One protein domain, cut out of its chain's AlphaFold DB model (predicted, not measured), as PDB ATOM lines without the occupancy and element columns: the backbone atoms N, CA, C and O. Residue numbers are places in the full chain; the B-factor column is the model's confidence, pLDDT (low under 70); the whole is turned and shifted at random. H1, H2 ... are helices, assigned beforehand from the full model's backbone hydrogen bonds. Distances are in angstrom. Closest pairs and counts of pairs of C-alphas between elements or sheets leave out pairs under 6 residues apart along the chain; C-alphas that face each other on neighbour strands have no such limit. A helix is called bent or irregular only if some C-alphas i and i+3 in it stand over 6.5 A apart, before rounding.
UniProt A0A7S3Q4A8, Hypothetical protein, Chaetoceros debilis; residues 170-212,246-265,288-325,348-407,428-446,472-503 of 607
ATOM      1  N   THR A 170     -51.731 -32.681  -0.284       85.38
ATOM      2  CA  THR A 170     -52.613 -31.651   0.296       85.38
ATOM      3  C   THR A 170     -52.453 -31.605   1.812       85.38
ATOM      4  O   THR A 170     -52.293 -30.533   2.393       85.38
ATOM      5  N   MET A 171     -52.438 -32.769   2.467       86.50
ATOM      6  CA  MET A 171     -52.249 -32.845   3.920       86.50
ATOM      7  C   MET A 171     -50.852 -32.377   4.341       86.50
ATOM      8  O   MET A 171     -50.707 -31.655   5.329       86.50
ATOM      9  N   CYS A 172     -49.823 -32.729   3.564       89.62
ATOM     10  CA  CYS A 172     -48.462 -32.244   3.774       89.62
ATOM     11  C   CYS A 172     -48.388 -30.712   3.662       89.62
ATOM     12  O   CYS A 172     -47.801 -30.055   4.522       89.62
ATOM     13  N   ALA A 173     -49.035 -30.140   2.646       90.88
ATOM     14  CA  ALA A 173     -49.124 -28.699   2.460       90.88
ATOM     15  C   ALA A 173     -49.835 -27.988   3.615       90.88
ATOM     16  O   ALA A 173     -49.305 -27.016   4.152       90.88
ATOM     17  N   ILE A 174     -51.004 -28.486   4.027       90.38
ATOM     18  CA  ILE A 174     -51.764 -27.933   5.155       90.38
ATOM     19  C   ILE A 174     -50.913 -27.969   6.428       90.38
ATOM     20  O   ILE A 174     -50.759 -26.939   7.086       90.38
ATOM     21  N   SER A 175     -50.275 -29.107   6.723       91.50
ATOM     22  CA  SER A 175     -49.375 -29.234   7.873       91.50
ATOM     23  C   SER A 175     -48.236 -28.212   7.817       91.50
ATOM     24  O   SER A 175     -47.914 -27.598   8.833       91.50
ATOM     25  N   LEU A 176     -47.628 -27.994   6.648       93.38
ATOM     26  CA  LEU A 176     -46.546 -27.022   6.472       93.38
ATOM     27  C   LEU A 176     -47.027 -25.571   6.669       93.38
ATOM     28  O   LEU A 176     -46.342 -24.771   7.312       93.38
ATOM     29  N   ILE A 177     -48.226 -25.237   6.189       94.75
ATOM     30  CA  ILE A 177     -48.852 -23.920   6.388       94.75
ATOM     31  C   ILE A 177     -49.163 -23.683   7.874       94.75
ATOM     32  O   ILE A 177     -48.910 -22.595   8.400       94.75
ATOM     33  N   GLU A 178     -49.648 -24.694   8.597       91.81
ATOM     34  CA  GLU A 178     -49.844 -24.613  10.049       91.81
ATOM     35  C   GLU A 178     -48.522 -24.408  10.805       91.81
ATOM     36  O   GLU A 178     -48.464 -23.666  11.799       91.81
ATOM     37  N   GLU A 179     -47.430 -25.015  10.328       92.19
ATOM     38  CA  GLU A 179     -46.095 -24.750  10.863       92.19
ATOM     39  C   GLU A 179     -45.687 -23.295  10.702       92.19
ATOM     40  O   GLU A 179     -45.283 -22.663  11.687       92.19
ATOM     41  N   LEU A 180     -45.852 -22.753   9.502       95.25
ATOM     42  CA  LEU A 180     -45.551 -21.361   9.208       95.25
ATOM     43  C   LEU A 180     -46.441 -20.393   9.995       95.25
ATOM     44  O   LEU A 180     -45.947 -19.383  10.497       95.25
ATOM     45  N   LYS A 181     -47.720 -20.721  10.218       93.62
ATOM     46  CA  LYS A 181     -48.620 -19.943  11.089       93.62
ATOM     47  C   LYS A 181     -48.100 -19.883  12.529       93.62
ATOM     48  O   LYS A 181     -48.196 -18.837  13.179       93.62
ATOM     49  N   LEU A 182     -47.516 -20.968  13.049       91.69
ATOM     50  CA  LEU A 182     -46.870 -20.950  14.368       91.69
ATOM     51  C   LEU A 182     -45.623 -20.053  14.372       91.69
ATOM     52  O   LEU A 182     -45.420 -19.299  15.330       91.69
ATOM     53  N   ILE A 183     -44.804 -20.120  13.319       94.75
ATOM     54  CA  ILE A 183     -43.579 -19.319  13.186       94.75
ATOM     55  C   ILE A 183     -43.916 -17.827  13.089       94.75
ATOM     56  O   ILE A 183     -43.359 -17.037  13.849       94.75
ATOM     57  N   LEU A 184     -44.884 -17.458  12.247       94.62
ATOM     58  CA  LEU A 184     -45.415 -16.101  12.108       94.62
ATOM     59  C   LEU A 184     -45.852 -15.528  13.458       94.62
ATOM     60  O   LEU A 184     -45.374 -14.476  13.877       94.62
ATOM     61  N   ASN A 185     -46.690 -16.258  14.196       93.50
ATOM     62  CA  ASN A 185     -47.113 -15.834  15.531       93.50
ATOM     63  C   ASN A 185     -45.925 -15.721  16.503       93.50
ATOM     64  O   ASN A 185     -45.860 -14.797  17.315       93.50
ATOM     65  N   SER A 186     -44.958 -16.634  16.422       94.06
ATOM     66  CA  SER A 186     -43.770 -16.584  17.274       94.06
ATOM     67  C   SER A 186     -42.909 -15.352  16.978       94.06
ATOM     68  O   SER A 186     -42.465 -14.703  17.917       94.06
ATOM     69  N   LEU A 187     -42.726 -14.976  15.712       94.62
ATOM     70  CA  LEU A 187     -42.000 -13.762  15.322       94.62
ATOM     71  C   LEU A 187     -42.736 -12.495  15.762       94.62
ATOM     72  O   LEU A 187     -42.144 -11.645  16.428       94.62
ATOM     73  N   LYS A 188     -44.036 -12.413  15.476       92.81
ATOM     74  CA  LYS A 188     -44.890 -11.258  15.779       92.81
ATOM     75  C   LYS A 188     -44.969 -10.933  17.271       92.81
ATOM     76  O   LYS A 188     -44.909  -9.772  17.669       92.81
ATOM     77  N   PHE A 189     -45.094 -11.957  18.117       93.88
ATOM     78  CA  PHE A 189     -45.290 -11.780  19.562       93.88
ATOM     79  C   PHE A 189     -44.016 -12.031  20.393       93.88
ATOM     80  O   PHE A 189     -43.900 -11.525  21.520       93.88
ATOM     81  N   GLY A 190     -43.069 -12.803  19.853       93.88
ATOM     82  CA  GLY A 190     -41.801 -13.177  20.485       93.88
ATOM     83  C   GLY A 190     -40.679 -12.172  20.280       93.88
ATOM     84  O   GLY A 190     -39.921 -11.939  21.226       93.88
ATOM     85  N   ASP A 191     -40.592 -11.515  19.118       94.31
ATOM     86  CA  ASP A 191     -39.643 -10.416  18.934       94.31
ATOM     87  C   ASP A 191     -40.108  -9.198  19.740       94.31
ATOM     88  O   ASP A 191     -41.016  -8.463  19.354       94.31
ATOM     89  N   TYR A 192     -39.470  -8.984  20.892       92.62
ATOM     90  CA  TYR A 192     -39.819  -7.895  21.798       92.62
ATOM     91  C   TYR A 192     -39.724  -6.517  21.133       92.62
ATOM     92  O   TYR A 192     -40.559  -5.662  21.431       92.62
ATOM     93  N   ARG A 193     -38.737  -6.300  20.251       90.38
ATOM     94  CA  ARG A 193     -38.539  -4.997  19.599       90.38
ATOM     95  C   ARG A 193     -39.659  -4.741  18.594       90.38
ATOM     96  O   ARG A 193     -40.375  -3.757  18.729       90.38
ATOM     97  N   ALA A 194     -39.888  -5.680  17.673       89.62
ATOM     98  CA  ALA A 194     -40.977  -5.566  16.699       89.62
ATOM     99  C   ALA A 194     -42.355  -5.449  17.382       89.62
ATOM    100  O   ALA A 194     -43.204  -4.662  16.955       89.62
ATOM    101  N   TRP A 195     -42.561  -6.177  18.486       93.00
ATOM    102  CA  TRP A 195     -43.776  -6.080  19.287       93.00
ATOM    103  C   TRP A 195     -44.000  -4.682  19.869       93.00
ATOM    104  O   TRP A 195     -45.072  -4.117  19.668       93.00
ATOM    105  N   GLU A 196     -43.040  -4.140  20.625       89.50
ATOM    106  CA  GLU A 196     -43.232  -2.849  21.302       89.50
ATOM    107  C   GLU A 196     -43.349  -1.687  20.308       89.50
ATOM    108  O   GLU A 196     -44.152  -0.781  20.545       89.50
ATOM    109  N   ASP A 197     -42.605  -1.742  19.203       86.00
ATOM    110  CA  ASP A 197     -42.531  -0.636  18.247       86.00
ATOM    111  C   ASP A 197     -43.724  -0.629  17.276       86.00
ATOM    112  O   ASP A 197     -44.293   0.431  16.999       86.00
ATOM    113  N   ILE A 198     -44.147  -1.803  16.791       87.12
ATOM    114  CA  ILE A 198     -45.123  -1.922  15.695       87.12
ATOM    115  C   ILE A 198     -46.408  -2.602  16.169       87.12
ATOM    116  O   ILE A 198     -47.467  -1.970  16.240       87.12
ATOM    117  N   TYR A 199     -46.337  -3.890  16.516       90.00
ATOM    118  CA  TYR A 199     -47.539  -4.721  16.654       90.00
ATOM    119  C   TYR A 199     -48.421  -4.332  17.839       90.00
ATOM    120  O   TYR A 199     -49.649  -4.344  17.737       90.00
ATOM    121  N   LYS A 200     -47.818  -3.921  18.956       90.69
ATOM    122  CA  LYS A 200     -48.550  -3.432  20.127       90.69
ATOM    123  C   LYS A 200     -49.397  -2.213  19.775       90.69
ATOM    124  O   LYS A 200     -50.555  -2.144  20.180       90.69
ATOM    125  N   ASN A 201     -48.831  -1.267  19.026       88.25
ATOM    126  CA  ASN A 201     -49.544  -0.062  18.616       88.25
ATOM    127  C   ASN A 201     -50.664  -0.402  17.632       88.25
ATOM    128  O   ASN A 201     -51.769   0.099  17.806       88.25
ATOM    129  N   GLN A 202     -50.444  -1.324  16.688       87.31
ATOM    130  CA  GLN A 202     -51.507  -1.813  15.800       87.31
ATOM    131  C   GLN A 202     -52.684  -2.417  16.579       87.31
ATOM    132  O   GLN A 202     -53.828  -2.046  16.328       87.31
ATOM    133  N   CYS A 203     -52.423  -3.285  17.564       89.50
ATOM    134  CA  CYS A 203     -53.475  -3.852  18.416       89.50
ATOM    135  C   CYS A 203     -54.218  -2.762  19.209       89.50
ATOM    136  O   CYS A 203     -55.446  -2.796  19.321       89.50
ATOM    137  N   ILE A 204     -53.493  -1.775  19.744       88.62
ATOM    138  CA  ILE A 204     -54.100  -0.661  20.481       88.62
ATOM    139  C   ILE A 204     -54.986   0.180  19.554       88.62
ATOM    140  O   ILE A 204     -56.137   0.428  19.895       88.62
ATOM    141  N   HIS A 205     -54.486   0.566  18.379       86.62
ATOM    142  CA  HIS A 205     -55.232   1.362  17.404       86.62
ATOM    143  C   HIS A 205     -56.468   0.630  16.885       86.62
ATOM    144  O   HIS A 205     -57.546   1.228  16.844       86.62
ATOM    145  N   ALA A 206     -56.342  -0.666  16.580       86.50
ATOM    146  CA  ALA A 206     -57.472  -1.523  16.230       86.50
ATOM    147  C   ALA A 206     -58.567  -1.488  17.305       86.50
ATOM    148  O   ALA A 206     -59.748  -1.457  16.978       86.50
ATOM    149  N   SER A 207     -58.174  -1.408  18.579       86.69
ATOM    150  CA  SER A 207     -59.100  -1.394  19.713       86.69
ATOM    151  C   SER A 207     -59.725  -0.024  20.006       86.69
ATOM    152  O   SER A 207     -60.756   0.042  20.672       86.69
ATOM    153  N   THR A 208     -59.114   1.078  19.561       84.06
ATOM    154  CA  THR A 208     -59.565   2.441  19.908       84.06
ATOM    155  C   THR A 208     -60.328   3.157  18.798       84.06
ATOM    156  O   THR A 208     -61.068   4.093  19.095       84.06
ATOM    157  N   LEU A 209     -60.151   2.765  17.532       72.50
ATOM    158  CA  LEU A 209     -60.623   3.561  16.391       72.50
ATOM    159  C   LEU A 209     -62.153   3.714  16.332       72.50
ATOM    160  O   LEU A 209     -62.647   4.796  16.025       72.50
ATOM    161  N   HIS A 210     -62.910   2.673  16.685       67.00
ATOM    162  CA  HIS A 210     -64.376   2.690  16.571       67.00
ATOM    163  C   HIS A 210     -65.070   3.668  17.522       67.00
ATOM    164  O   HIS A 210     -66.214   4.037  17.278       67.00
ATOM    165  N   GLY A 211     -64.385   4.128  18.574       60.91
ATOM    166  CA  GLY A 211     -64.911   5.199  19.423       60.91
ATOM    167  C   GLY A 211     -64.971   6.550  18.702       60.91
ATOM    168  O   GLY A 211     -65.860   7.347  18.972       60.91
ATOM    169  N   MET A 212     -64.065   6.803  17.750       58.47
ATOM    170  CA  MET A 212     -63.930   8.126  17.128       58.47
ATOM    171  C   MET A 212     -64.891   8.367  15.959       58.47
ATOM    172  O   MET A 212     -65.254   9.515  15.704       58.47
ATOM    173  N   ALA A 246     -54.031  -5.916  23.946       89.69
ATOM    174  CA  ALA A 246     -52.783  -6.184  23.229       89.69
ATOM    175  C   ALA A 246     -51.818  -7.072  24.041       89.69
ATOM    176  O   ALA A 246     -51.208  -8.002  23.514       89.69
ATOM    177  N   TRP A 247     -51.678  -6.812  25.344       92.25
ATOM    178  CA  TRP A 247     -50.839  -7.628  26.225       92.25
ATOM    179  C   TRP A 247     -51.381  -9.058  26.394       92.25
ATOM    180  O   TRP A 247     -50.600 -10.016  26.390       92.25
ATOM    181  N   ALA A 248     -52.701  -9.212  26.523       89.12
ATOM    182  CA  ALA A 248     -53.357 -10.507  26.677       89.12
ATOM    183  C   ALA A 248     -53.201 -11.349  25.406       89.12
ATOM    184  O   ALA A 248     -52.801 -12.511  25.483       89.12
ATOM    185  N   GLU A 249     -53.414 -10.731  24.242       88.75
ATOM    186  CA  GLU A 249     -53.187 -11.340  22.932       88.75
ATOM    187  C   GLU A 249     -51.749 -11.866  22.822       88.75
ATOM    188  O   GLU A 249     -51.540 -13.064  22.608       88.75
ATOM    189  N   ARG A 250     -50.748 -11.020  23.106       92.44
ATOM    190  CA  ARG A 250     -49.339 -11.441  23.119       92.44
ATOM    191  C   ARG A 250     -49.112 -12.643  24.030       92.44
ATOM    192  O   ARG A 250     -48.464 -13.606  23.632       92.44
ATOM    193  N   SER A 251     -49.640 -12.600  25.246       88.88
ATOM    194  CA  SER A 251     -49.421 -13.645  26.249       88.88
ATOM    195  C   SER A 251     -49.993 -14.997  25.812       88.88
ATOM    196  O   SER A 251     -49.320 -16.022  25.952       88.88
ATOM    197  N   ILE A 252     -51.189 -15.009  25.214       87.62
ATOM    198  CA  ILE A 252     -51.819 -16.221  24.667       87.62
ATOM    199  C   ILE A 252     -50.975 -16.795  23.527       87.62
ATOM    200  O   ILE A 252     -50.679 -17.993  23.525       87.62
ATOM    201  N   HIS A 253     -50.541 -15.956  22.586       88.56
ATOM    202  CA  HIS A 253     -49.740 -16.415  21.454       88.56
ATOM    203  C   HIS A 253     -48.357 -16.915  21.877       88.56
ATOM    204  O   HIS A 253     -47.914 -17.946  21.375       88.56
ATOM    205  N   LEU A 254     -47.709 -16.274  22.853       88.44
ATOM    206  CA  LEU A 254     -46.447 -16.761  23.413       88.44
ATOM    207  C   LEU A 254     -46.607 -18.111  24.121       88.44
ATOM    208  O   LEU A 254     -45.770 -19.000  23.952       88.44
ATOM    209  N   LYS A 255     -47.701 -18.301  24.871       88.06
ATOM    210  CA  LYS A 255     -48.029 -19.589  25.507       88.06
ATOM    211  C   LYS A 255     -48.236 -20.671  24.443       88.06
ATOM    212  O   LYS A 255     -47.638 -21.740  24.553       88.06
ATOM    213  N   ARG A 256     -49.003 -20.383  23.384       85.88
ATOM    214  CA  ARG A 256     -49.219 -21.304  22.252       85.88
ATOM    215  C   ARG A 256     -47.926 -21.621  21.502       85.88
ATOM    216  O   ARG A 256     -47.677 -22.787  21.231       85.88
ATOM    217  N   ALA A 257     -47.082 -20.627  21.234       84.75
ATOM    218  CA  ALA A 257     -45.779 -20.820  20.604       84.75
ATOM    219  C   ALA A 257     -44.878 -21.735  21.443       84.75
ATOM    220  O   ALA A 257     -44.269 -22.667  20.918       84.75
ATOM    221  N   LYS A 258     -44.833 -21.519  22.762       85.19
ATOM    222  CA  LYS A 258     -44.037 -22.342  23.677       85.19
ATOM    223  C   LYS A 258     -44.560 -23.781  23.768       85.19
ATOM    224  O   LYS A 258     -43.771 -24.720  23.702       85.19
ATOM    225  N   VAL A 259     -45.877 -23.961  23.885       84.38
ATOM    226  CA  VAL A 259     -46.509 -25.292  23.952       84.38
ATOM    227  C   VAL A 259     -46.398 -26.029  22.618       84.38
ATOM    228  O   VAL A 259     -46.016 -27.194  22.604       84.38
ATOM    229  N   GLY A 260     -46.663 -25.357  21.496       80.38
ATOM    230  CA  GLY A 260     -46.565 -25.939  20.158       80.38
ATOM    231  C   GLY A 260     -45.165 -26.472  19.856       80.38
ATOM    232  O   GLY A 260     -45.030 -27.583  19.349       80.38
ATOM    233  N   ASN A 261     -44.120 -25.741  20.257       76.12
ATOM    234  CA  ASN A 261     -42.742 -26.221  20.124       76.12
ATOM    235  C   ASN A 261     -42.462 -27.457  20.996       76.12
ATOM    236  O   ASN A 261     -41.847 -28.410  20.518       76.12
ATOM    237  N   ALA A 262     -42.974 -27.497  22.230       73.56
ATOM    238  CA  ALA A 262     -42.824 -28.668  23.096       73.56
ATOM    239  C   ALA A 262     -43.511 -29.922  22.514       73.56
ATOM    240  O   ALA A 262     -42.936 -31.010  22.541       73.56
ATOM    241  N   THR A 263     -44.711 -29.777  21.941       74.25
ATOM    242  CA  THR A 263     -45.446 -30.895  21.322       74.25
ATOM    243  C   THR A 263     -44.742 -31.440  20.076       74.25
ATOM    244  O   THR A 263     -44.752 -32.651  19.839       74.25
ATOM    245  N   ARG A 264     -44.082 -30.575  19.295       69.12
ATOM    246  CA  ARG A 264     -43.329 -30.989  18.097       69.12
ATOM    247  C   ARG A 264     -42.073 -31.780  18.437       69.12
ATOM    248  O   ARG A 264     -41.831 -32.821  17.828       69.12
ATOM    249  N   HIS A 265     -41.323 -31.353  19.453       64.94
ATOM    250  CA  HIS A 265     -40.157 -32.106  19.920       64.94
ATOM    251  C   HIS A 265     -40.518 -33.535  20.357       64.94
ATOM    252  O   HIS A 265     -39.718 -34.450  20.165       64.94
ATOM    253  N   TRP A 288     -37.462 -21.492  20.530       88.81
ATOM    254  CA  TRP A 288     -37.317 -21.153  21.936       88.81
ATOM    255  C   TRP A 288     -36.100 -21.859  22.499       88.81
ATOM    256  O   TRP A 288     -35.986 -23.079  22.400       88.81
ATOM    257  N   ASP A 289     -35.209 -21.099  23.117       87.94
ATOM    258  CA  ASP A 289     -34.145 -21.671  23.927       87.94
ATOM    259  C   ASP A 289     -34.770 -22.206  25.223       87.94
ATOM    260  O   ASP A 289     -35.258 -21.433  26.051       87.94
ATOM    261  N   GLU A 290     -34.797 -23.529  25.385       83.38
ATOM    262  CA  GLU A 290     -35.374 -24.181  26.565       83.38
ATOM    263  C   GLU A 290     -34.658 -23.778  27.858       83.38
ATOM    264  O   GLU A 290     -35.305 -23.650  28.902       83.38
ATOM    265  N   ALA A 291     -33.344 -23.537  27.794       86.50
ATOM    266  CA  ALA A 291     -32.537 -23.212  28.961       86.50
ATOM    267  C   ALA A 291     -32.796 -21.780  29.439       86.50
ATOM    268  O   ALA A 291     -32.905 -21.534  30.641       86.50
ATOM    269  N   SER A 292     -32.914 -20.829  28.508       86.25
ATOM    270  CA  SER A 292     -33.145 -19.423  28.861       86.25
ATOM    271  C   SER A 292     -34.614 -18.996  28.823       86.25
ATOM    272  O   SER A 292     -34.947 -17.912  29.308       86.25
ATOM    273  N   GLY A 293     -35.495 -19.812  28.243       85.38
ATOM    274  CA  GLY A 293     -36.884 -19.462  27.960       85.38
ATOM    275  C   GLY A 293     -37.031 -18.307  26.965       85.38
ATOM    276  O   GLY A 293     -38.107 -17.708  26.893       85.38
ATOM    277  N   LYS A 294     -35.963 -17.950  26.240       89.81
ATOM    278  CA  LYS A 294     -35.948 -16.804  25.327       89.81
ATOM    279  C   LYS A 294     -36.357 -17.208  23.922       89.81
ATOM    280  O   LYS A 294     -36.026 -18.289  23.441       89.81
ATOM    281  N   PHE A 295     -37.034 -16.282  23.257       92.75
ATOM    282  CA  PHE A 295     -37.334 -16.371  21.838       92.75
ATOM    283  C   PHE A 295     -36.049 -16.190  21.018       92.75
ATOM    284  O   PHE A 295     -35.360 -15.175  21.148       92.75
ATOM    285  N   ASN A 296     -35.732 -17.169  20.176       94.00
ATOM    286  CA  ASN A 296     -34.619 -17.134  19.240       94.00
ATOM    287  C   ASN A 296     -35.121 -16.679  17.864       94.00
ATOM    288  O   ASN A 296     -35.548 -17.479  17.030       94.00
ATOM    289  N   LYS A 297     -35.052 -15.363  17.633       93.94
ATOM    290  CA  LYS A 297     -35.466 -14.727  16.374       93.94
ATOM    291  C   LYS A 297     -34.754 -15.327  15.159       93.94
ATOM    292  O   LYS A 297     -35.402 -15.612  14.159       93.94
ATOM    293  N   THR A 298     -33.441 -15.527  15.243       93.31
ATOM    294  CA  THR A 298     -32.634 -16.029  14.123       93.31
ATOM    295  C   THR A 298     -33.048 -17.444  13.732       93.31
ATOM    296  O   THR A 298     -33.243 -17.707  12.549       93.31
ATOM    297  N   ALA A 299     -33.269 -18.325  14.713       92.31
ATOM    298  CA  ALA A 299     -33.768 -19.678  14.461       92.31
ATOM    299  C   ALA A 299     -35.165 -19.667  13.824       92.31
ATOM    300  O   ALA A 299     -35.418 -20.418  12.886       92.31
ATOM    301  N   ALA A 300     -36.060 -18.788  14.290       93.94
ATOM    302  CA  ALA A 300     -37.399 -18.651  13.719       93.94
ATOM    303  C   ALA A 300     -37.375 -18.178  12.256       93.94
ATOM    304  O   ALA A 300     -38.114 -18.716  11.437       93.94
ATOM    305  N   ILE A 301     -36.517 -17.206  11.919       94.62
ATOM    306  CA  ILE A 301     -36.344 -16.718  10.541       94.62
ATOM    307  C   ILE A 301     -35.736 -17.804   9.648       94.62
ATOM    308  O   ILE A 301     -36.220 -18.008   8.538       94.62
ATOM    309  N   ALA A 302     -34.712 -18.517  10.125       93.81
ATOM    310  CA  ALA A 302     -34.095 -19.606   9.373       93.81
ATOM    311  C   ALA A 302     -35.108 -20.722   9.067       93.81
ATOM    312  O   ALA A 302     -35.222 -21.155   7.924       93.81
ATOM    313  N   LEU A 303     -35.907 -21.114  10.065       93.12
ATOM    314  CA  LEU A 303     -36.955 -22.116   9.885       93.12
ATOM    315  C   LEU A 303     -38.056 -21.627   8.934       93.12
ATOM    316  O   LEU A 303     -38.512 -22.393   8.091       93.12
ATOM    317  N   ALA A 304     -38.469 -20.355   9.031       95.44
ATOM    318  CA  ALA A 304     -39.414 -19.768   8.081       95.44
ATOM    319  C   ALA A 304     -38.875 -19.839   6.647       95.44
ATOM    320  O   ALA A 304     -39.597 -20.260   5.750       95.44
ATOM    321  N   SER A 305     -37.610 -19.461   6.444       95.19
ATOM    322  CA  SER A 305     -36.945 -19.479   5.138       95.19
ATOM    323  C   SER A 305     -36.905 -20.883   4.539       95.19
ATOM    324  O   SER A 305     -37.309 -21.056   3.392       95.19
ATOM    325  N   GLU A 306     -36.537 -21.897   5.325       95.06
ATOM    326  CA  GLU A 306     -36.570 -23.300   4.890       95.06
ATOM    327  C   GLU A 306     -37.984 -23.735   4.466       95.06
ATOM    328  O   GLU A 306     -38.174 -24.314   3.394       95.06
ATOM    329  N   ARG A 307     -38.997 -23.437   5.291       95.31
ATOM    330  CA  ARG A 307     -40.384 -23.849   5.030       95.31
ATOM    331  C   ARG A 307     -40.999 -23.131   3.827       95.31
ATOM    332  O   ARG A 307     -41.690 -23.770   3.037       95.31
ATOM    333  N   TYR A 308     -40.744 -21.833   3.667       96.31
ATOM    334  CA  TYR A 308     -41.200 -21.093   2.491       96.31
ATOM    335  C   TYR A 308     -40.490 -21.551   1.223       96.31
ATOM    336  O   TYR A 308     -41.163 -21.737   0.217       96.31
ATOM    337  N   ALA A 309     -39.181 -21.820   1.268       95.31
ATOM    338  CA  ALA A 309     -38.459 -22.375   0.123       95.31
ATOM    339  C   ALA A 309     -39.043 -23.727  -0.324       95.31
ATOM    340  O   ALA A 309     -39.171 -23.976  -1.519       95.31
ATOM    341  N   ALA A 310     -39.462 -24.579   0.618       94.06
ATOM    342  CA  ALA A 310     -40.124 -25.842   0.295       94.06
ATOM    343  C   ALA A 310     -41.490 -25.648  -0.395       94.06
ATOM    344  O   ALA A 310     -41.799 -26.362  -1.350       94.06
ATOM    345  N   LEU A 311     -42.305 -24.684   0.055       94.62
ATOM    346  CA  LEU A 311     -43.573 -24.348  -0.608       94.62
ATOM    347  C   LEU A 311     -43.355 -23.701  -1.983       94.62
ATOM    348  O   LEU A 311     -44.076 -24.021  -2.924       94.62
ATOM    349  N   ASP A 312     -42.362 -22.822  -2.098       94.12
ATOM    350  CA  ASP A 312     -42.007 -22.145  -3.346       94.12
ATOM    351  C   ASP A 312     -41.556 -23.155  -4.410       94.12
ATOM    352  O   ASP A 312     -42.073 -23.151  -5.526       94.12
ATOM    353  N   ALA A 313     -40.701 -24.108  -4.024       92.50
ATOM    354  CA  ALA A 313     -40.295 -25.210  -4.888       92.50
ATOM    355  C   ALA A 313     -41.488 -26.089  -5.300       92.50
ATOM    356  O   ALA A 313     -41.567 -26.501  -6.457       92.50
ATOM    357  N   LYS A 314     -42.447 -26.363  -4.399       90.94
ATOM    358  CA  LYS A 314     -43.667 -27.105  -4.773       90.94
ATOM    359  C   LYS A 314     -44.488 -26.368  -5.839       90.94
ATOM    360  O   LYS A 314     -44.972 -27.021  -6.759       90.94
ATOM    361  N   LEU A 315     -44.608 -25.038  -5.756       89.88
ATOM    362  CA  LEU A 315     -45.298 -24.241  -6.781       89.88
ATOM    363  C   LEU A 315     -44.572 -24.273  -8.134       89.88
ATOM    364  O   LEU A 315     -45.228 -24.362  -9.170       89.88
ATOM    365  N   GLU A 316     -43.235 -24.256  -8.142       88.06
ATOM    366  CA  GLU A 316     -42.436 -24.340  -9.375       88.06
ATOM    367  C   GLU A 316     -42.676 -25.656 -10.135       88.06
ATOM    368  O   GLU A 316     -42.847 -25.669 -11.357       88.06
ATOM    369  N   HIS A 317     -42.765 -26.775  -9.410       82.38
ATOM    370  CA  HIS A 317     -42.974 -28.096 -10.010       82.38
ATOM    371  C   HIS A 317     -44.403 -28.304 -10.544       82.38
ATOM    372  O   HIS A 317     -44.632 -29.259 -11.288       82.38
ATOM    373  N   GLY A 318     -45.346 -27.402 -10.253       73.62
ATOM    374  CA  GLY A 318     -46.740 -27.449 -10.713       73.62
ATOM    375  C   GLY A 318     -46.960 -27.274 -12.227       73.62
ATOM    376  O   GLY A 318     -48.108 -27.182 -12.656       73.62
ATOM    377  N   HIS A 319     -45.902 -27.224 -13.052       58.34
ATOM    378  CA  HIS A 319     -45.953 -27.175 -14.529       58.34
ATOM    379  C   HIS A 319     -46.923 -26.106 -15.082       58.34
ATOM    380  O   HIS A 319     -47.679 -26.344 -16.023       58.34
ATOM    381  N   GLY A 320     -46.910 -24.909 -14.490       60.84
ATOM    382  CA  GLY A 320     -47.756 -23.784 -14.907       60.84
ATOM    383  C   GLY A 320     -49.167 -23.776 -14.307       60.84
ATOM    384  O   GLY A 320     -49.897 -22.806 -14.518       60.84
ATOM    385  N   SER A 321     -49.549 -24.792 -13.525       62.81
ATOM    386  CA  SER A 321     -50.720 -24.710 -12.653       62.81
ATOM    387  C   SER A 321     -50.374 -23.848 -11.442       62.81
ATOM    388  O   SER A 321     -49.488 -24.188 -10.666       62.81
ATOM    389  N   MET A 322     -51.083 -22.734 -11.252       66.50
ATOM    390  CA  MET A 322     -50.945 -21.862 -10.070       66.50
ATOM    391  C   MET A 322     -51.571 -22.459  -8.800       66.50
ATOM    392  O   MET A 322     -51.994 -21.731  -7.905       66.50
ATOM    393  N   THR A 323     -51.672 -23.780  -8.728       73.81
ATOM    394  CA  THR A 323     -52.253 -24.504  -7.605       73.81
ATOM    395  C   THR A 323     -51.156 -25.336  -6.962       73.81
ATOM    396  O   THR A 323     -50.381 -26.002  -7.647       73.81
ATOM    397  N   LEU A 324     -51.074 -25.290  -5.637       65.44
ATOM    398  CA  LEU A 324     -50.087 -26.026  -4.850       65.44
ATOM    399  C   LEU A 324     -50.268 -27.546  -4.993       65.44
ATOM    400  O   LEU A 324     -49.317 -28.315  -4.877       65.44
ATOM    401  N   VAL A 325     -51.503 -27.965  -5.252       64.12
ATOM    402  CA  VAL A 325     -51.866 -29.333  -5.601       64.12
ATOM    403  C   VAL A 325     -52.345 -29.262  -7.040       64.12
ATOM    404  O   VAL A 325     -53.327 -28.574  -7.331       64.12
ATOM    405  N   SER A 348     -57.663 -25.115  -4.440       88.94
ATOM    406  CA  SER A 348     -57.838 -26.134  -3.401       88.94
ATOM    407  C   SER A 348     -57.953 -25.506  -2.003       88.94
ATOM    408  O   SER A 348     -57.615 -24.340  -1.788       88.94
ATOM    409  N   SER A 349     -58.363 -26.297  -1.004       87.94
ATOM    410  CA  SER A 349     -58.341 -25.857   0.403       87.94
ATOM    411  C   SER A 349     -56.941 -25.420   0.851       87.94
ATOM    412  O   SER A 349     -56.802 -24.429   1.568       87.94
ATOM    413  N   ALA A 350     -55.898 -26.137   0.418       91.00
ATOM    414  CA  ALA A 350     -54.516 -25.789   0.733       91.00
ATOM    415  C   ALA A 350     -54.122 -24.443   0.109       91.00
ATOM    416  O   ALA A 350     -53.475 -23.639   0.777       91.00
ATOM    417  N   ASP A 351     -54.576 -24.154  -1.116       93.25
ATOM    418  CA  ASP A 351     -54.331 -22.869  -1.783       93.25
ATOM    419  C   ASP A 351     -55.000 -21.705  -1.042       93.25
ATOM    420  O   ASP A 351     -54.393 -20.651  -0.851       93.25
ATOM    421  N   ILE A 352     -56.238 -21.898  -0.573       93.06
ATOM    422  CA  ILE A 352     -56.966 -20.884   0.204       93.06
ATOM    423  C   ILE A 352     -56.251 -20.611   1.536       93.06
ATOM    424  O   ILE A 352     -56.073 -19.451   1.920       93.06
ATOM    425  N   MET A 353     -55.801 -21.663   2.228       93.25
ATOM    426  CA  MET A 353     -55.025 -21.531   3.466       93.25
ATOM    427  C   MET A 353     -53.669 -20.864   3.225       93.25
ATOM    428  O   MET A 353     -53.262 -20.009   4.016       93.25
ATOM    429  N   LEU A 354     -52.990 -21.211   2.128       95.06
ATOM    430  CA  LEU A 354     -51.724 -20.606   1.734       95.06
ATOM    431  C   LEU A 354     -51.900 -19.116   1.457       95.06
ATOM    432  O   LEU A 354     -51.157 -18.306   2.002       95.06
ATOM    433  N   PHE A 355     -52.909 -18.748   0.668       95.25
ATOM    434  CA  PHE A 355     -53.225 -17.353   0.384       95.25
ATOM    435  C   PHE A 355     -53.483 -16.567   1.671       95.25
ATOM    436  O   PHE A 355     -52.895 -15.506   1.872       95.25
ATOM    437  N   ALA A 356     -54.316 -17.103   2.569       93.69
ATOM    438  CA  ALA A 356     -54.622 -16.455   3.841       93.69
ATOM    439  C   ALA A 356     -53.368 -16.252   4.703       93.69
ATOM    440  O   ALA A 356     -53.191 -15.197   5.315       93.69
ATOM    441  N   HIS A 357     -52.485 -17.252   4.724       94.94
ATOM    442  CA  HIS A 357     -51.221 -17.179   5.439       94.94
ATOM    443  C   HIS A 357     -50.267 -16.140   4.831       94.94
ATOM    444  O   HIS A 357     -49.738 -15.307   5.569       94.94
ATOM    445  N   LEU A 358     -50.085 -16.143   3.507       95.25
ATOM    446  CA  LEU A 358     -49.243 -15.175   2.796       95.25
ATOM    447  C   LEU A 358     -49.754 -13.743   2.981       95.25
ATOM    448  O   LEU A 358     -48.952 -12.840   3.200       95.25
ATOM    449  N   ALA A 359     -51.074 -13.545   2.980       92.50
ATOM    450  CA  ALA A 359     -51.684 -12.247   3.237       92.50
ATOM    451  C   ALA A 359     -51.297 -11.682   4.617       92.50
ATOM    452  O   ALA A 359     -51.036 -10.490   4.742       92.50
ATOM    453  N   GLU A 360     -51.229 -12.525   5.655       91.50
ATOM    454  CA  GLU A 360     -50.772 -12.089   6.981       91.50
ATOM    455  C   GLU A 360     -49.242 -11.946   7.045       91.50
ATOM    456  O   GLU A 360     -48.737 -10.996   7.644       91.50
ATOM    457  N   ALA A 361     -48.499 -12.860   6.418       93.19
ATOM    458  CA  ALA A 361     -47.040 -12.872   6.444       93.19
ATOM    459  C   ALA A 361     -46.401 -11.708   5.671       93.19
ATOM    460  O   ALA A 361     -45.377 -11.185   6.105       93.19
ATOM    461  N   LEU A 362     -47.015 -11.252   4.576       90.00
ATOM    462  CA  LEU A 362     -46.593 -10.045   3.852       90.00
ATOM    463  C   LEU A 362     -46.798  -8.766   4.678       90.00
ATOM    464  O   LEU A 362     -46.137  -7.759   4.432       90.00
ATOM    465  N   CYS A 363     -47.676  -8.811   5.683       86.81
ATOM    466  CA  CYS A 363     -47.853  -7.751   6.672       86.81
ATOM    467  C   CYS A 363     -46.980  -7.946   7.929       86.81
ATOM    468  O   CYS A 363     -47.148  -7.206   8.902       86.81
ATOM    469  N   ASP A 364     -46.070  -8.925   7.948       89.69
ATOM    470  CA  ASP A 364     -45.118  -9.131   9.039       89.69
ATOM    471  C   ASP A 364     -43.731  -8.597   8.671       89.69
ATOM    472  O   ASP A 364     -43.148  -8.929   7.640       89.69
ATOM    473  N   LEU A 365     -43.174  -7.803   9.581       88.88
ATOM    474  CA  LEU A 365     -41.894  -7.124   9.431       88.88
ATOM    475  C   LEU A 365     -40.721  -8.073   9.163       88.88
ATOM    476  O   LEU A 365     -39.782  -7.714   8.457       88.88
ATOM    477  N   ASN A 366     -40.743  -9.265   9.763       91.44
ATOM    478  CA  ASN A 366     -39.667 -10.235   9.609       91.44
ATOM    479  C   ASN A 366     -39.910 -11.098   8.371       91.44
ATOM    480  O   ASN A 366     -38.991 -11.311   7.580       91.44
ATOM    481  N   LEU A 367     -41.137 -11.592   8.190       93.62
ATOM    482  CA  LEU A 367     -41.431 -12.529   7.108       93.62
ATOM    483  C   LEU A 367     -41.494 -11.885   5.729       93.62
ATOM    484  O   LEU A 367     -41.162 -12.570   4.767       93.62
ATOM    485  N   VAL A 368     -41.809 -10.591   5.610       89.50
ATOM    486  CA  VAL A 368     -41.766  -9.902   4.310       89.50
ATOM    487  C   VAL A 368     -40.379 -10.010   3.659       89.50
ATOM    488  O   VAL A 368     -40.275 -10.241   2.459       89.50
ATOM    489  N   THR A 369     -39.308  -9.949   4.461       87.75
ATOM    490  CA  THR A 369     -37.921 -10.110   3.982       87.75
ATOM    491  C   THR A 369     -37.591 -11.529   3.538       87.75
ATOM    492  O   THR A 369     -36.789 -11.719   2.632       87.75
ATOM    493  N   VAL A 370     -38.227 -12.529   4.152       92.50
ATOM    494  CA  VAL A 370     -38.057 -13.935   3.775       92.50
ATOM    495  C   VAL A 370     -38.824 -14.219   2.486       92.50
ATOM    496  O   VAL A 370     -38.279 -14.808   1.561       92.50
ATOM    497  N   LEU A 371     -40.067 -13.741   2.396       92.56
ATOM    498  CA  LEU A 371     -40.924 -13.906   1.221       92.56
ATOM    499  C   LEU A 371     -40.378 -13.193  -0.019       92.56
ATOM    500  O   LEU A 371     -40.646 -13.634  -1.131       92.56
ATOM    501  N   ALA A 372     -39.568 -12.147   0.155       88.44
ATOM    502  CA  ALA A 372     -38.866 -11.495  -0.946       88.44
ATOM    503  C   ALA A 372     -37.921 -12.436  -1.718       88.44
ATOM    504  O   ALA A 372     -37.626 -12.192  -2.887       88.44
ATOM    505  N   GLU A 373     -37.449 -13.511  -1.082       91.56
ATOM    506  CA  GLU A 373     -36.606 -14.531  -1.713       91.56
ATOM    507  C   GLU A 373     -37.434 -15.631  -2.419       91.56
ATOM    508  O   GLU A 373     -36.866 -16.421  -3.171       91.56
ATOM    509  N   CYS A 374     -38.760 -15.670  -2.229       94.50
ATOM    510  CA  CYS A 374     -39.667 -16.710  -2.731       94.50
ATOM    511  C   CYS A 374     -40.597 -16.170  -3.834       94.50
ATOM    512  O   CYS A 374     -41.748 -15.795  -3.590       94.50
ATOM    513  N   GLN A 375     -40.081 -16.093  -5.063       91.62
ATOM    514  CA  GLN A 375     -40.767 -15.436  -6.184       91.62
ATOM    515  C   GLN A 375     -42.083 -16.120  -6.580       91.62
ATOM    516  O   GLN A 375     -43.044 -15.422  -6.920       91.62
ATOM    517  N   ASN A 376     -42.153 -17.453  -6.516       92.25
ATOM    518  CA  ASN A 376     -43.344 -18.201  -6.920       92.25
ATOM    519  C   ASN A 376     -44.483 -18.009  -5.913       92.25
ATOM    520  O   ASN A 376     -45.631 -17.830  -6.316       92.25
ATOM    521  N   LEU A 377     -44.173 -17.959  -4.614       93.88
ATOM    522  CA  LEU A 377     -45.151 -17.649  -3.566       93.88
ATOM    523  C   LEU A 377     -45.719 -16.233  -3.704       93.88
ATOM    524  O   LEU A 377     -46.929 -16.033  -3.569       93.88
ATOM    525  N   VAL A 378     -44.864 -15.252  -4.004       90.81
ATOM    526  CA  VAL A 378     -45.300 -13.870  -4.252       90.81
ATOM    527  C   VAL A 378     -46.191 -13.802  -5.492       90.81
ATOM    528  O   VAL A 378     -47.263 -13.196  -5.439       90.81
ATOM    529  N   LEU A 379     -45.786 -14.455  -6.586       88.19
ATOM    530  CA  LEU A 379     -46.563 -14.506  -7.825       88.19
ATOM    531  C   LEU A 379     -47.927 -15.178  -7.612       88.19
ATOM    532  O   LEU A 379     -48.948 -14.678  -8.094       88.19
ATOM    533  N   PHE A 380     -47.953 -16.283  -6.863       93.06
ATOM    534  CA  PHE A 380     -49.179 -16.963  -6.455       93.06
ATOM    535  C   PHE A 380     -50.102 -16.001  -5.700       93.06
ATOM    536  O   PHE A 380     -51.253 -15.810  -6.100       93.06
ATOM    537  N   PHE A 381     -49.589 -15.330  -4.662       93.56
ATOM    538  CA  PHE A 381     -50.375 -14.382  -3.874       93.56
ATOM    539  C   PHE A 381     -50.945 -13.252  -4.738       93.56
ATOM    540  O   PHE A 381     -52.148 -12.999  -4.681       93.56
ATOM    541  N   GLN A 382     -50.116 -12.603  -5.562       89.12
ATOM    542  CA  GLN A 382     -50.561 -11.522  -6.446       89.12
ATOM    543  C   GLN A 382     -51.641 -11.985  -7.416       89.12
ATOM    544  O   GLN A 382     -52.618 -11.271  -7.634       89.12
ATOM    545  N   THR A 383     -51.483 -13.179  -7.986       89.00
ATOM    546  CA  THR A 383     -52.431 -13.680  -8.979       89.00
ATOM    547  C   THR A 383     -53.774 -13.999  -8.344       89.00
ATOM    548  O   THR A 383     -54.806 -13.564  -8.854       89.00
ATOM    549  N   VAL A 384     -53.779 -14.684  -7.197       92.12
ATOM    550  CA  VAL A 384     -55.010 -14.951  -6.440       92.12
ATOM    551  C   VAL A 384     -55.646 -13.640  -5.963       92.12
ATOM    552  O   VAL A 384     -56.860 -13.459  -6.083       92.12
ATOM    553  N   TYR A 385     -54.839 -12.688  -5.490       91.81
ATOM    554  CA  TYR A 385     -55.324 -11.381  -5.061       91.81
ATOM    555  C   TYR A 385     -55.970 -10.611  -6.215       91.81
ATOM    556  O   TYR A 385     -57.109 -10.170  -6.087       91.81
ATOM    557  N   GLU A 386     -55.309 -10.475  -7.364       87.06
ATOM    558  CA  GLU A 386     -55.873  -9.734  -8.497       87.06
ATOM    559  C   GLU A 386     -57.134 -10.414  -9.044       87.06
ATOM    560  O   GLU A 386     -58.121  -9.746  -9.372       87.06
ATOM    561  N   ARG A 387     -57.133 -11.751  -9.063       89.88
ATOM    562  CA  ARG A 387     -58.254 -12.576  -9.524       89.88
ATOM    563  C   ARG A 387     -59.512 -12.402  -8.675       89.88
ATOM    564  O   ARG A 387     -60.588 -12.416  -9.258       89.88
ATOM    565  N   TYR A 388     -59.400 -12.266  -7.350       92.31
ATOM    566  CA  TYR A 388     -60.562 -12.304  -6.438       92.31
ATOM    567  C   TYR A 388     -60.777 -11.025  -5.612       92.31
ATOM    568  O   TYR A 388     -61.873 -10.769  -5.110       92.31
ATOM    569  N   PHE A 389     -59.762 -10.182  -5.467       90.50
ATOM    570  CA  PHE A 389     -59.811  -8.933  -4.697       90.50
ATOM    571  C   PHE A 389     -59.503  -7.692  -5.539       90.50
ATOM    572  O   PHE A 389     -59.948  -6.594  -5.180       90.50
ATOM    573  N   GLY A 390     -58.823  -7.880  -6.671       88.38
ATOM    574  CA  GLY A 390     -58.399  -6.839  -7.598       88.38
ATOM    575  C   GLY A 390     -59.523  -6.095  -8.317       88.38
ATOM    576  O   GLY A 390     -60.724  -6.365  -8.173       88.38
ATOM    577  N   LYS A 391     -59.117  -5.108  -9.121       86.94
ATOM    578  CA  LYS A 391     -60.049  -4.298  -9.922       86.94
ATOM    579  C   LYS A 391     -60.642  -5.120 -11.063       86.94
ATOM    580  O   LYS A 391     -61.812  -4.918 -11.396       86.94
ATOM    581  N   ALA A 392     -59.870  -6.057 -11.618       83.25
ATOM    582  CA  ALA A 392     -60.332  -6.945 -12.680       83.25
ATOM    583  C   ALA A 392     -61.525  -7.802 -12.229       83.25
ATOM    584  O   ALA A 392     -62.525  -7.871 -12.943       83.25
ATOM    585  N   TYR A 393     -61.473  -8.368 -11.017       85.06
ATOM    586  CA  TYR A 393     -62.590  -9.127 -10.440       85.06
ATOM    587  C   TYR A 393     -63.871  -8.293 -10.343       85.06
ATOM    588  O   TYR A 393     -64.938  -8.709 -10.795       85.06
ATOM    589  N   GLN A 394     -63.757  -7.075  -9.802       86.44
ATOM    590  CA  GLN A 394     -64.891  -6.158  -9.673       86.44
ATOM    591  C   GLN A 394     -65.493  -5.823 -11.043       86.44
ATOM    592  O   GLN A 394     -66.712  -5.845 -11.202       86.44
ATOM    593  N   ALA A 395     -64.648  -5.537 -12.036       87.00
ATOM    594  CA  ALA A 395     -65.091  -5.229 -13.391       87.00
ATOM    595  C   ALA A 395     -65.794  -6.425 -14.052       87.00
ATOM    596  O   ALA A 395     -66.875  -6.246 -14.615       87.00
ATOM    597  N   ALA A 396     -65.228  -7.630 -13.938       86.56
ATOM    598  CA  ALA A 396     -65.802  -8.852 -14.501       86.56
ATOM    599  C   ALA A 396     -67.201  -9.140 -13.933       86.56
ATOM    600  O   ALA A 396     -68.140  -9.371 -14.695       86.56
ATOM    601  N   ARG A 397     -67.379  -9.022 -12.611       87.44
ATOM    602  CA  ARG A 397     -68.687  -9.231 -11.966       87.44
ATOM    603  C   ARG A 397     -69.708  -8.152 -12.326       87.44
ATOM    604  O   ARG A 397     -70.870  -8.459 -12.580       87.44
ATOM    605  N   ILE A 398     -69.286  -6.889 -12.432       84.62
ATOM    606  CA  ILE A 398     -70.165  -5.811 -12.919       84.62
ATOM    607  C   ILE A 398     -70.629  -6.093 -14.358       84.62
ATOM    608  O   ILE A 398     -71.804  -5.892 -14.667       84.62
ATOM    609  N   GLN A 399     -69.739  -6.575 -15.232       88.38
ATOM    610  CA  GLN A 399     -70.085  -6.922 -16.614       88.38
ATOM    611  C   GLN A 399     -71.060  -8.103 -16.691       88.38
ATOM    612  O   GLN A 399     -72.053  -8.017 -17.414       88.38
ATOM    613  N   GLU A 400     -70.834  -9.166 -15.919       88.00
ATOM    614  CA  GLU A 400     -71.729 -10.331 -15.835       88.00
ATOM    615  C   GLU A 400     -73.147  -9.931 -15.390       88.00
ATOM    616  O   GLU A 400     -74.151 -10.378 -15.960       88.00
ATOM    617  N   GLN A 401     -73.248  -8.992 -14.443       84.31
ATOM    618  CA  GLN A 401     -74.537  -8.446 -14.021       84.31
ATOM    619  C   GLN A 401     -75.239  -7.671 -15.142       84.31
ATOM    620  O   GLN A 401     -76.447  -7.814 -15.342       84.31
ATOM    621  N   GLN A 402     -74.491  -6.841 -15.875       87.50
ATOM    622  CA  GLN A 402     -75.027  -6.067 -16.997       87.50
ATOM    623  C   GLN A 402     -75.486  -6.968 -18.150       87.50
ATOM    624  O   GLN A 402     -76.448  -6.640 -18.844       87.50
ATOM    625  N   GLN A 403     -74.822  -8.104 -18.364       89.31
ATOM    626  CA  GLN A 403     -75.248  -9.093 -19.353       89.31
ATOM    627  C   GLN A 403     -76.538  -9.799 -18.913       89.31
ATOM    628  O   GLN A 403     -77.478  -9.901 -19.703       89.31
ATOM    629  N   SER A 404     -76.630 -10.191 -17.640       88.06
ATOM    630  CA  SER A 404     -77.823 -10.838 -17.077       88.06
ATOM    631  C   SER A 404     -79.060  -9.929 -17.117       88.06
ATOM    632  O   SER A 404     -80.148 -10.368 -17.496       88.06
ATOM    633  N   SER A 405     -78.907  -8.632 -16.815       86.62
ATOM    634  CA  SER A 405     -80.021  -7.672 -16.875       86.62
ATOM    635  C   SER A 405     -80.517  -7.427 -18.307       86.62
ATOM    636  O   SER A 405     -81.726  -7.316 -18.536       86.62
ATOM    637  N   ARG A 406     -79.617  -7.423 -19.300       87.50
ATOM    638  CA  ARG A 406     -79.988  -7.321 -20.724       87.50
ATOM    639  C   ARG A 406     -80.798  -8.521 -21.207       87.50
ATOM    640  O   ARG A 406     -81.768  -8.336 -21.934       87.50
ATOM    641  N   LEU A 407     -80.444  -9.732 -20.776       87.88
ATOM    642  CA  LEU A 407     -81.206 -10.939 -21.105       87.88
ATOM    643  C   LEU A 407     -82.624 -10.872 -20.515       87.88
ATOM    644  O   LEU A 407     -83.593 -11.075 -21.244       87.88
ATOM    645  N   ALA A 428     -72.369  -4.719  -5.267       86.06
ATOM    646  CA  ALA A 428     -71.973  -3.591  -4.421       86.06
ATOM    647  C   ALA A 428     -71.269  -4.052  -3.131       86.06
ATOM    648  O   ALA A 428     -70.376  -3.361  -2.636       86.06
ATOM    649  N   TRP A 429     -71.607  -5.250  -2.639       89.50
ATOM    650  CA  TRP A 429     -70.985  -5.851  -1.461       89.50
ATOM    651  C   TRP A 429     -69.478  -6.098  -1.636       89.50
ATOM    652  O   TRP A 429     -68.734  -5.930  -0.674       89.50
ATOM    653  N   ILE A 430     -68.986  -6.409  -2.847       90.50
ATOM    654  CA  ILE A 430     -67.547  -6.647  -3.088       90.50
ATOM    655  C   ILE A 430     -66.754  -5.371  -2.802       90.50
ATOM    656  O   ILE A 430     -65.746  -5.397  -2.092       90.50
ATOM    657  N   ARG A 431     -67.227  -4.240  -3.342       88.44
ATOM    658  CA  ARG A 431     -66.598  -2.931  -3.133       88.44
ATOM    659  C   ARG A 431     -66.663  -2.533  -1.663       88.44
ATOM    660  O   ARG A 431     -65.634  -2.174  -1.099       88.44
ATOM    661  N   ALA A 432     -67.833  -2.675  -1.038       89.88
ATOM    662  CA  ALA A 432     -68.014  -2.372   0.378       89.88
ATOM    663  C   ALA A 432     -67.077  -3.210   1.266       89.88
ATOM    664  O   ALA A 432     -66.428  -2.667   2.159       89.88
ATOM    665  N   ASN A 433     -66.926  -4.509   0.994       92.31
ATOM    666  CA  ASN A 433     -66.022  -5.377   1.751       92.31
ATOM    667  C   ASN A 433     -64.551  -5.006   1.529       92.31
ATOM    668  O   ASN A 433     -63.780  -4.987   2.487       92.31
ATOM    669  N   ASN A 434     -64.156  -4.662   0.298       89.31
ATOM    670  CA  ASN A 434     -62.803  -4.174   0.009       89.31
ATOM    671  C   ASN A 434     -62.495  -2.875   0.773       89.31
ATOM    672  O   ASN A 434     -61.426  -2.758   1.371       89.31
ATOM    673  N   GLU A 435     -63.439  -1.934   0.821       88.00
ATOM    674  CA  GLU A 435     -63.312  -0.704   1.614       88.00
ATOM    675  C   GLU A 435     -63.205  -1.012   3.113       88.00
ATOM    676  O   GLU A 435     -62.319  -0.490   3.792       88.00
ATOM    677  N   LYS A 436     -64.040  -1.921   3.636       89.81
ATOM    678  CA  LYS A 436     -63.960  -2.353   5.040       89.81
ATOM    679  C   LYS A 436     -62.620  -3.018   5.356       89.81
ATOM    680  O   LYS A 436     -62.030  -2.697   6.385       89.81
ATOM    681  N   ASN A 437     -62.090  -3.871   4.485       89.12
ATOM    682  CA  ASN A 437     -60.762  -4.459   4.675       89.12
ATOM    683  C   ASN A 437     -59.658  -3.393   4.642       89.12
ATOM    684  O   ASN A 437     -58.784  -3.399   5.507       89.12
ATOM    685  N   ALA A 438     -59.712  -2.433   3.715       84.81
ATOM    686  CA  ALA A 438     -58.746  -1.330   3.648       84.81
ATOM    687  C   ALA A 438     -58.782  -0.429   4.901       84.81
ATOM    688  O   ALA A 438     -57.769   0.138   5.314       84.81
ATOM    689  N   MET A 439     -59.945  -0.314   5.547       84.31
ATOM    690  CA  MET A 439     -60.101   0.412   6.811       84.31
ATOM    691  C   MET A 439     -59.659  -0.386   8.045       84.31
ATOM    692  O   MET A 439     -59.525   0.200   9.124       84.31
ATOM    693  N   ASN A 440     -59.417  -1.696   7.920       86.69
ATOM    694  CA  ASN A 440     -58.955  -2.504   9.042       86.69
ATOM    695  C   ASN A 440     -57.566  -2.022   9.499       86.69
ATOM    696  O   ASN A 440     -56.642  -1.868   8.702       86.69
ATOM    697  N   GLN A 441     -57.402  -1.779  10.801       82.62
ATOM    698  CA  GLN A 441     -56.169  -1.196  11.340       82.62
ATOM    699  C   GLN A 441     -54.956  -2.119  11.216       82.62
ATOM    700  O   GLN A 441     -53.831  -1.633  11.187       82.62
ATOM    701  N   PHE A 442     -55.161  -3.430  11.082       82.62
ATOM    702  CA  PHE A 442     -54.060  -4.363  10.851       82.62
ATOM    703  C   PHE A 442     -53.473  -4.267   9.439       82.62
ATOM    704  O   PHE A 442     -52.318  -4.636   9.260       82.62
ATOM    705  N   ASN A 443     -54.217  -3.712   8.475       76.94
ATOM    706  CA  ASN A 443     -53.693  -3.360   7.150       76.94
ATOM    707  C   ASN A 443     -52.940  -2.039   7.127       76.94
ATOM    708  O   ASN A 443     -52.174  -1.769   6.204       76.94
ATOM    709  N   ARG A 444     -53.171  -1.182   8.121       73.81
ATOM    710  CA  ARG A 444     -52.480   0.093   8.210       73.81
ATOM    711  C   ARG A 444     -51.132  -0.166   8.859       73.81
ATOM    712  O   ARG A 444     -51.022  -0.352  10.073       73.81
ATOM    713  N   ILE A 445     -50.083  -0.191   8.047       65.75
ATOM    714  CA  ILE A 445     -48.733  -0.093   8.592       65.75
ATOM    715  C   ILE A 445     -48.647   1.250   9.304       65.75
ATOM    716  O   ILE A 445     -48.998   2.258   8.684       65.75
ATOM    717  N   PRO A 446     -48.228   1.288  10.582       58.03
ATOM    718  CA  PRO A 446     -48.077   2.545  11.287       58.03
ATOM    719  C   PRO A 446     -47.170   3.451  10.459       58.03
ATOM    720  O   PRO A 446     -45.983   3.176  10.273       58.03
ATOM    721  N   LYS A 472     -41.525   0.384   4.280       67.25
ATOM    722  CA  LYS A 472     -41.804   0.905   2.926       67.25
ATOM    723  C   LYS A 472     -42.430  -0.163   2.034       67.25
ATOM    724  O   LYS A 472     -43.315   0.139   1.244       67.25
ATOM    725  N   ILE A 473     -41.987  -1.405   2.186       62.59
ATOM    726  CA  ILE A 473     -42.460  -2.538   1.394       62.59
ATOM    727  C   ILE A 473     -43.848  -2.936   1.832       62.59
ATOM    728  O   ILE A 473     -44.741  -3.025   1.010       62.59
ATOM    729  N   MET A 474     -44.081  -3.091   3.130       63.38
ATOM    730  CA  MET A 474     -45.432  -3.336   3.617       63.38
ATOM    731  C   MET A 474     -46.381  -2.209   3.163       63.38
ATOM    732  O   MET A 474     -47.512  -2.483   2.773       63.38
ATOM    733  N   GLN A 475     -45.923  -0.949   3.134       66.50
ATOM    734  CA  GLN A 475     -46.686   0.186   2.598       66.50
ATOM    735  C   GLN A 475     -46.944   0.071   1.090       66.50
ATOM    736  O   GLN A 475     -48.070   0.324   0.664       66.50
ATOM    737  N   SER A 476     -45.960  -0.341   0.286       61.84
ATOM    738  CA  SER A 476     -46.173  -0.580  -1.145       61.84
ATOM    739  C   SER A 476     -47.107  -1.770  -1.387       61.84
ATOM    740  O   SER A 476     -48.017  -1.649  -2.202       61.84
ATOM    741  N   VAL A 477     -46.979  -2.859  -0.615       60.72
ATOM    742  CA  VAL A 477     -47.892  -4.017  -0.623       60.72
ATOM    743  C   VAL A 477     -49.320  -3.563  -0.327       60.72
ATOM    744  O   VAL A 477     -50.247  -3.934  -1.045       60.72
ATOM    745  N   ALA A 478     -49.495  -2.748   0.717       57.56
ATOM    746  CA  ALA A 478     -50.800  -2.285   1.174       57.56
ATOM    747  C   ALA A 478     -51.463  -1.291   0.206       57.56
ATOM    748  O   ALA A 478     -52.691  -1.248   0.137       57.56
ATOM    749  N   MET A 479     -50.683  -0.492  -0.532       48.91
ATOM    750  CA  MET A 479     -51.224   0.506  -1.465       48.91
ATOM    751  C   MET A 479     -51.356  -0.000  -2.909       48.91
ATOM    752  O   MET A 479     -52.301   0.383  -3.604       48.91
ATOM    753  N   HIS A 480     -50.433  -0.844  -3.377       51.16
ATOM    754  CA  HIS A 480     -50.256  -1.172  -4.793       51.16
ATOM    755  C   HIS A 480     -49.780  -2.623  -4.988       51.16
ATOM    756  O   HIS A 480     -48.650  -2.866  -5.399       51.16
ATOM    757  N   CYS A 481     -50.659  -3.612  -4.770       55.25
ATOM    758  CA  CYS A 481     -50.331  -5.036  -4.975       55.25
ATOM    759  C   CYS A 481     -49.830  -5.387  -6.401       55.25
ATOM    760  O   CYS A 481     -49.317  -6.487  -6.611       55.25
ATOM    761  N   HIS A 482     -49.958  -4.473  -7.371       52.22
ATOM    762  CA  HIS A 482     -49.505  -4.653  -8.751       52.22
ATOM    763  C   HIS A 482     -47.971  -4.639  -8.913       52.22
ATOM    764  O   HIS A 482     -47.477  -5.400  -9.737       52.22
ATOM    765  N   ASP A 483     -47.221  -3.914  -8.071       62.56
ATOM    766  CA  ASP A 483     -45.750  -3.774  -8.200       62.56
ATOM    767  C   ASP A 483     -44.978  -4.541  -7.106       62.56
ATOM    768  O   ASP A 483     -43.805  -4.285  -6.828       62.56
ATOM    769  N   LEU A 484     -45.638  -5.501  -6.448       69.94
ATOM    770  CA  LEU A 484     -45.079  -6.210  -5.293       69.94
ATOM    771  C   LEU A 484     -43.775  -6.955  -5.626       69.94
ATOM    772  O   LEU A 484     -42.855  -6.961  -4.812       69.94
ATOM    773  N   GLN A 485     -43.676  -7.561  -6.811       70.44
ATOM    774  CA  GLN A 485     -42.478  -8.293  -7.231       70.44
ATOM    775  C   GLN A 485     -41.247  -7.403  -7.385       70.44
ATOM    776  O   GLN A 485     -40.179  -7.794  -6.927       70.44
ATOM    777  N   GLU A 486     -41.383  -6.222  -7.993       72.56
ATOM    778  CA  GLU A 486     -40.264  -5.290  -8.184       72.56
ATOM    779  C   GLU A 486     -39.739  -4.810  -6.828       72.56
ATOM    780  O   GLU A 486     -38.550  -4.925  -6.527       72.56
ATOM    781  N   VAL A 487     -40.658  -4.406  -5.949       72.56
ATOM    782  CA  VAL A 487     -40.316  -3.907  -4.616       72.56
ATOM    783  C   VAL A 487     -39.674  -4.993  -3.738       72.56
ATOM    784  O   VAL A 487     -38.726  -4.720  -2.995       72.56
ATOM    785  N   LEU A 488     -40.156  -6.236  -3.819       73.56
ATOM    786  CA  LEU A 488     -39.549  -7.356  -3.099       73.56
ATOM    787  C   LEU A 488     -38.203  -7.780  -3.710       73.56
ATOM    788  O   LEU A 488     -37.276  -8.089  -2.961       73.56
ATOM    789  N   ALA A 489     -38.056  -7.747  -5.036       73.31
ATOM    790  CA  ALA A 489     -36.799  -8.071  -5.708       73.31
ATOM    791  C   ALA A 489     -35.673  -7.112  -5.289       73.31
ATOM    792  O   ALA A 489     -34.604  -7.580  -4.881       73.31
ATOM    793  N   ASP A 490     -35.934  -5.803  -5.285       70.88
ATOM    794  CA  ASP A 490     -34.979  -4.778  -4.846       70.88
ATOM    795  C   ASP A 490     -34.524  -4.992  -3.395       70.88
ATOM    796  O   ASP A 490     -33.332  -4.927  -3.072       70.88
ATOM    797  N   MET A 491     -35.457  -5.334  -2.508       65.00
ATOM    798  CA  MET A 491     -35.140  -5.598  -1.106       65.00
ATOM    799  C   MET A 491     -34.391  -6.917  -0.906       65.00
ATOM    800  O   MET A 491     -33.508  -6.992  -0.048       65.00
ATOM    801  N   SER A 492     -34.679  -7.946  -1.705       72.94
ATOM    802  CA  SER A 492     -33.904  -9.190  -1.676       72.94
ATOM    803  C   SER A 492     -32.425  -8.918  -1.996       72.94
ATOM    804  O   SER A 492     -31.532  -9.472  -1.348       72.94
ATOM    805  N   LEU A 493     -32.152  -7.999  -2.934       75.75
ATOM    806  CA  LEU A 493     -30.800  -7.566  -3.283       75.75
ATOM    807  C   LEU A 493     -30.152  -6.781  -2.137       75.75
ATOM    808  O   LEU A 493     -29.008  -7.066  -1.772       75.75
ATOM    809  N   GLN A 494     -30.885  -5.851  -1.519       71.06
ATOM    810  CA  GLN A 494     -30.392  -5.092  -0.367       71.06
ATOM    811  C   GLN A 494     -30.072  -6.006   0.828       71.06
ATOM    812  O   GLN A 494     -28.984  -5.921   1.400       71.06
ATOM    813  N   THR A 495     -30.971  -6.935   1.157       70.81
ATOM    814  CA  THR A 495     -30.827  -7.875   2.279       70.81
ATOM    815  C   THR A 495     -29.633  -8.807   2.075       70.81
ATOM    816  O   THR A 495     -28.864  -9.046   3.010       70.81
ATOM    817  N   LYS A 496     -29.415  -9.297   0.845       76.75
ATOM    818  CA  LYS A 496     -28.210 -10.069   0.490       76.75
ATOM    819  C   LYS A 496     -26.938  -9.241   0.689       76.75
ATOM    820  O   LYS A 496     -25.960  -9.752   1.237       76.75
ATOM    821  N   GLY A 497     -26.967  -7.962   0.311       74.88
ATOM    822  CA  GLY A 497     -25.868  -7.025   0.540       74.88
ATOM    823  C   GLY A 497     -25.569  -6.790   2.024       74.88
ATOM    824  O   GLY A 497     -24.407  -6.803   2.430       74.88
ATOM    825  N   GLU A 498     -26.595  -6.618   2.855       71.25
ATOM    826  CA  GLU A 498     -26.441  -6.426   4.302       71.25
ATOM    827  C   GLU A 498     -25.958  -7.694   5.012       71.25
ATOM    828  O   GLU A 498     -25.049  -7.617   5.839       71.25
ATOM    829  N   ARG A 499     -26.483  -8.874   4.651       69.12
ATOM    830  CA  ARG A 499     -25.996 -10.160   5.183       69.12
ATOM    831  C   ARG A 499     -24.516 -10.377   4.872       69.12
ATOM    832  O   ARG A 499     -23.775 -10.804   5.756       69.12
ATOM    833  N   ALA A 500     -24.074 -10.041   3.659       73.69
ATOM    834  CA  ALA A 500     -22.665 -10.128   3.281       73.69
ATOM    835  C   ALA A 500     -21.776  -9.192   4.124       73.69
ATOM    836  O   ALA A 500     -20.678  -9.582   4.515       73.69
ATOM    837  N   LYS A 501     -22.266  -7.992   4.465       71.38
ATOM    838  CA  LYS A 501     -21.562  -7.045   5.350       71.38
ATOM    839  C   LYS A 501     -21.515  -7.530   6.799       71.38
ATOM    840  O   LYS A 501     -20.439  -7.564   7.389       71.38
ATOM    841  N   PHE A 502     -22.634  -7.985   7.360       62.84
ATOM    842  CA  PHE A 502     -22.674  -8.500   8.737       62.84
ATOM    843  C   PHE A 502     -21.805  -9.744   8.936       62.84
ATOM    844  O   PHE A 502     -21.162  -9.874   9.977       62.84
ATOM    845  N   ALA A 503     -21.728 -10.624   7.933       67.50
ATOM    846  CA  ALA A 503     -20.817 -11.768   7.952       67.50
ATOM    847  C   ALA A 503     -19.333 -11.351   8.026       67.50
ATOM    848  O   ALA A 503     -18.502 -12.145   8.458       67.50
TER     849      ALA A 503
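Overview. This is residues 170 to 212, 246 to 265, 288 to 325, 348 to 407, 428 to 446 and 472 to 503 of the 607 residues of the protein "Hypothetical protein" of Chaetoceros debilis (UniProt A0A7S3Q4A8). Look first for H1, with H4 and H5 running beside it, H3 packed on it at a slant and H2 set across its last residues; H7 crosses H5 and meets H4, and H11, which forms a hairpin with H10, packs on H7 with its residues 481 to 485 alone. H8 goes on past the end of H7 as an arm, with H9 near it, and two tips stick out from the body, residues 399 to 407 of H8 and residues 497 to 503 of H11. You have 212 printed residues with eleven named helices, H1 to H11 in order along the chain, and no named strand; the class is all helix. The whole is compact, with a radius of gyration of the C-alphas of 19.0 A and spans of 71 by 50 by 37 A.

Along the chain. Begin with the longest helix, H11, residues 481 to 503: find C-alpha 481 at (-50.331, -5.036, -4.975); from there it runs 32.9 A to C-alpha 503 at (-20.817, -11.768, 7.952). It is irregular, with C-alphas 482 and 485 standing 8.1 A apart, and has a kink of 29 degrees near residue 488. Before it stands H10, residues 472 to 479, and farther back H9, residues 428 to 439. H8, residues 391 to 407, is 24.8 A long, and H7, residues 375 to 388, is 20.0 A. H6 is residues 367 to 371 and H5 residues 349 to 361. H4, residues 297 to 317, spans 30.5 A, and H3, residues 246 to 265, spans 29.0 A. H2, residues 192 to 208, is irregular, but only just: C-alphas 197 and 200 are 6.9 A apart; it has a kink of 34 degrees near residue 199. H1, residues 170 to 190, starts at C-alpha 170 (-52.613, -31.651, 0.296) and is 29.4 A long.

Arrangement. From H11, look back to H10: the two form a helical hairpin, with closest C-alphas Val 477 and Leu 484 at 5.9 A. With residues 488 to 495 alone H11 touches H6, the closest C-alphas being Thr 369 and Ser 492 at 7.0 A. With residues 481 to 485 alone it touches H7, at a shallow tilt of 23 degrees, opposite ways, with C-alphas Gln 382 and Cys 481 closest at 6.7 A. H7 touches H5 about perpendicular, at 76 degrees, with C-alphas Phe 355 and Phe 381 closest at 5.9 A. Residues 375 to 377 of H7 touch residues 311 to 316 of H4, the closest C-alphas being Asp 312 and Asn 376 at 5.5 A. H7 and H8 touch only at the corner, and only just, with 3 pairs of C-alphas within 8 A, Arg 387 and Tyr 393 closest at 5.6 A. H9 is close to H8 but not clearly touching, with C-alphas Gln 394 and Ile 430 closest at 7.1 A. Farther on, H1 touches H5 at a shallow tilt of 17 degrees, the same way, with C-alphas Ile 174 and Ala 350 closest at 5.6 A. It touches H4 at a shallow tilt of 28 degrees, opposite ways, with C-alphas Ile 183 and Ala 300 closest at 6.2 A. With residues 182 to 190 alone it touches H3 at a steep tilt of 48 degrees, and its residues 188 to 189 touch H2 about perpendicular, at 85 degrees; the closest C-alphas are Phe 189 and Arg 250 at 5.4 A, and Phe 189 and Trp 195 at 5.9 A. Every O i to N i+4 pair is within hydrogen-bond range in H1 and H3 to H10, against 11 of 13 in H2 and 17 of 19 in H11.

Size, cuts and confidence. The two C-alphas farthest apart, Ala 291 and Leu 407, are 70.9 A from each other. The printed part has five cuts: 19.1 A between C-alphas 212 and 246, 11.5 A between 265 and 288, 7.1 A between 325 and 348, 20.4 A between 407 and 428, and 10.6 A between 446 and 472. Of the links that are printed whole, none is long. The mean pLDDT of the printed part is 84.3; low confidence includes residues 472 to 484 and residues 319 to 322.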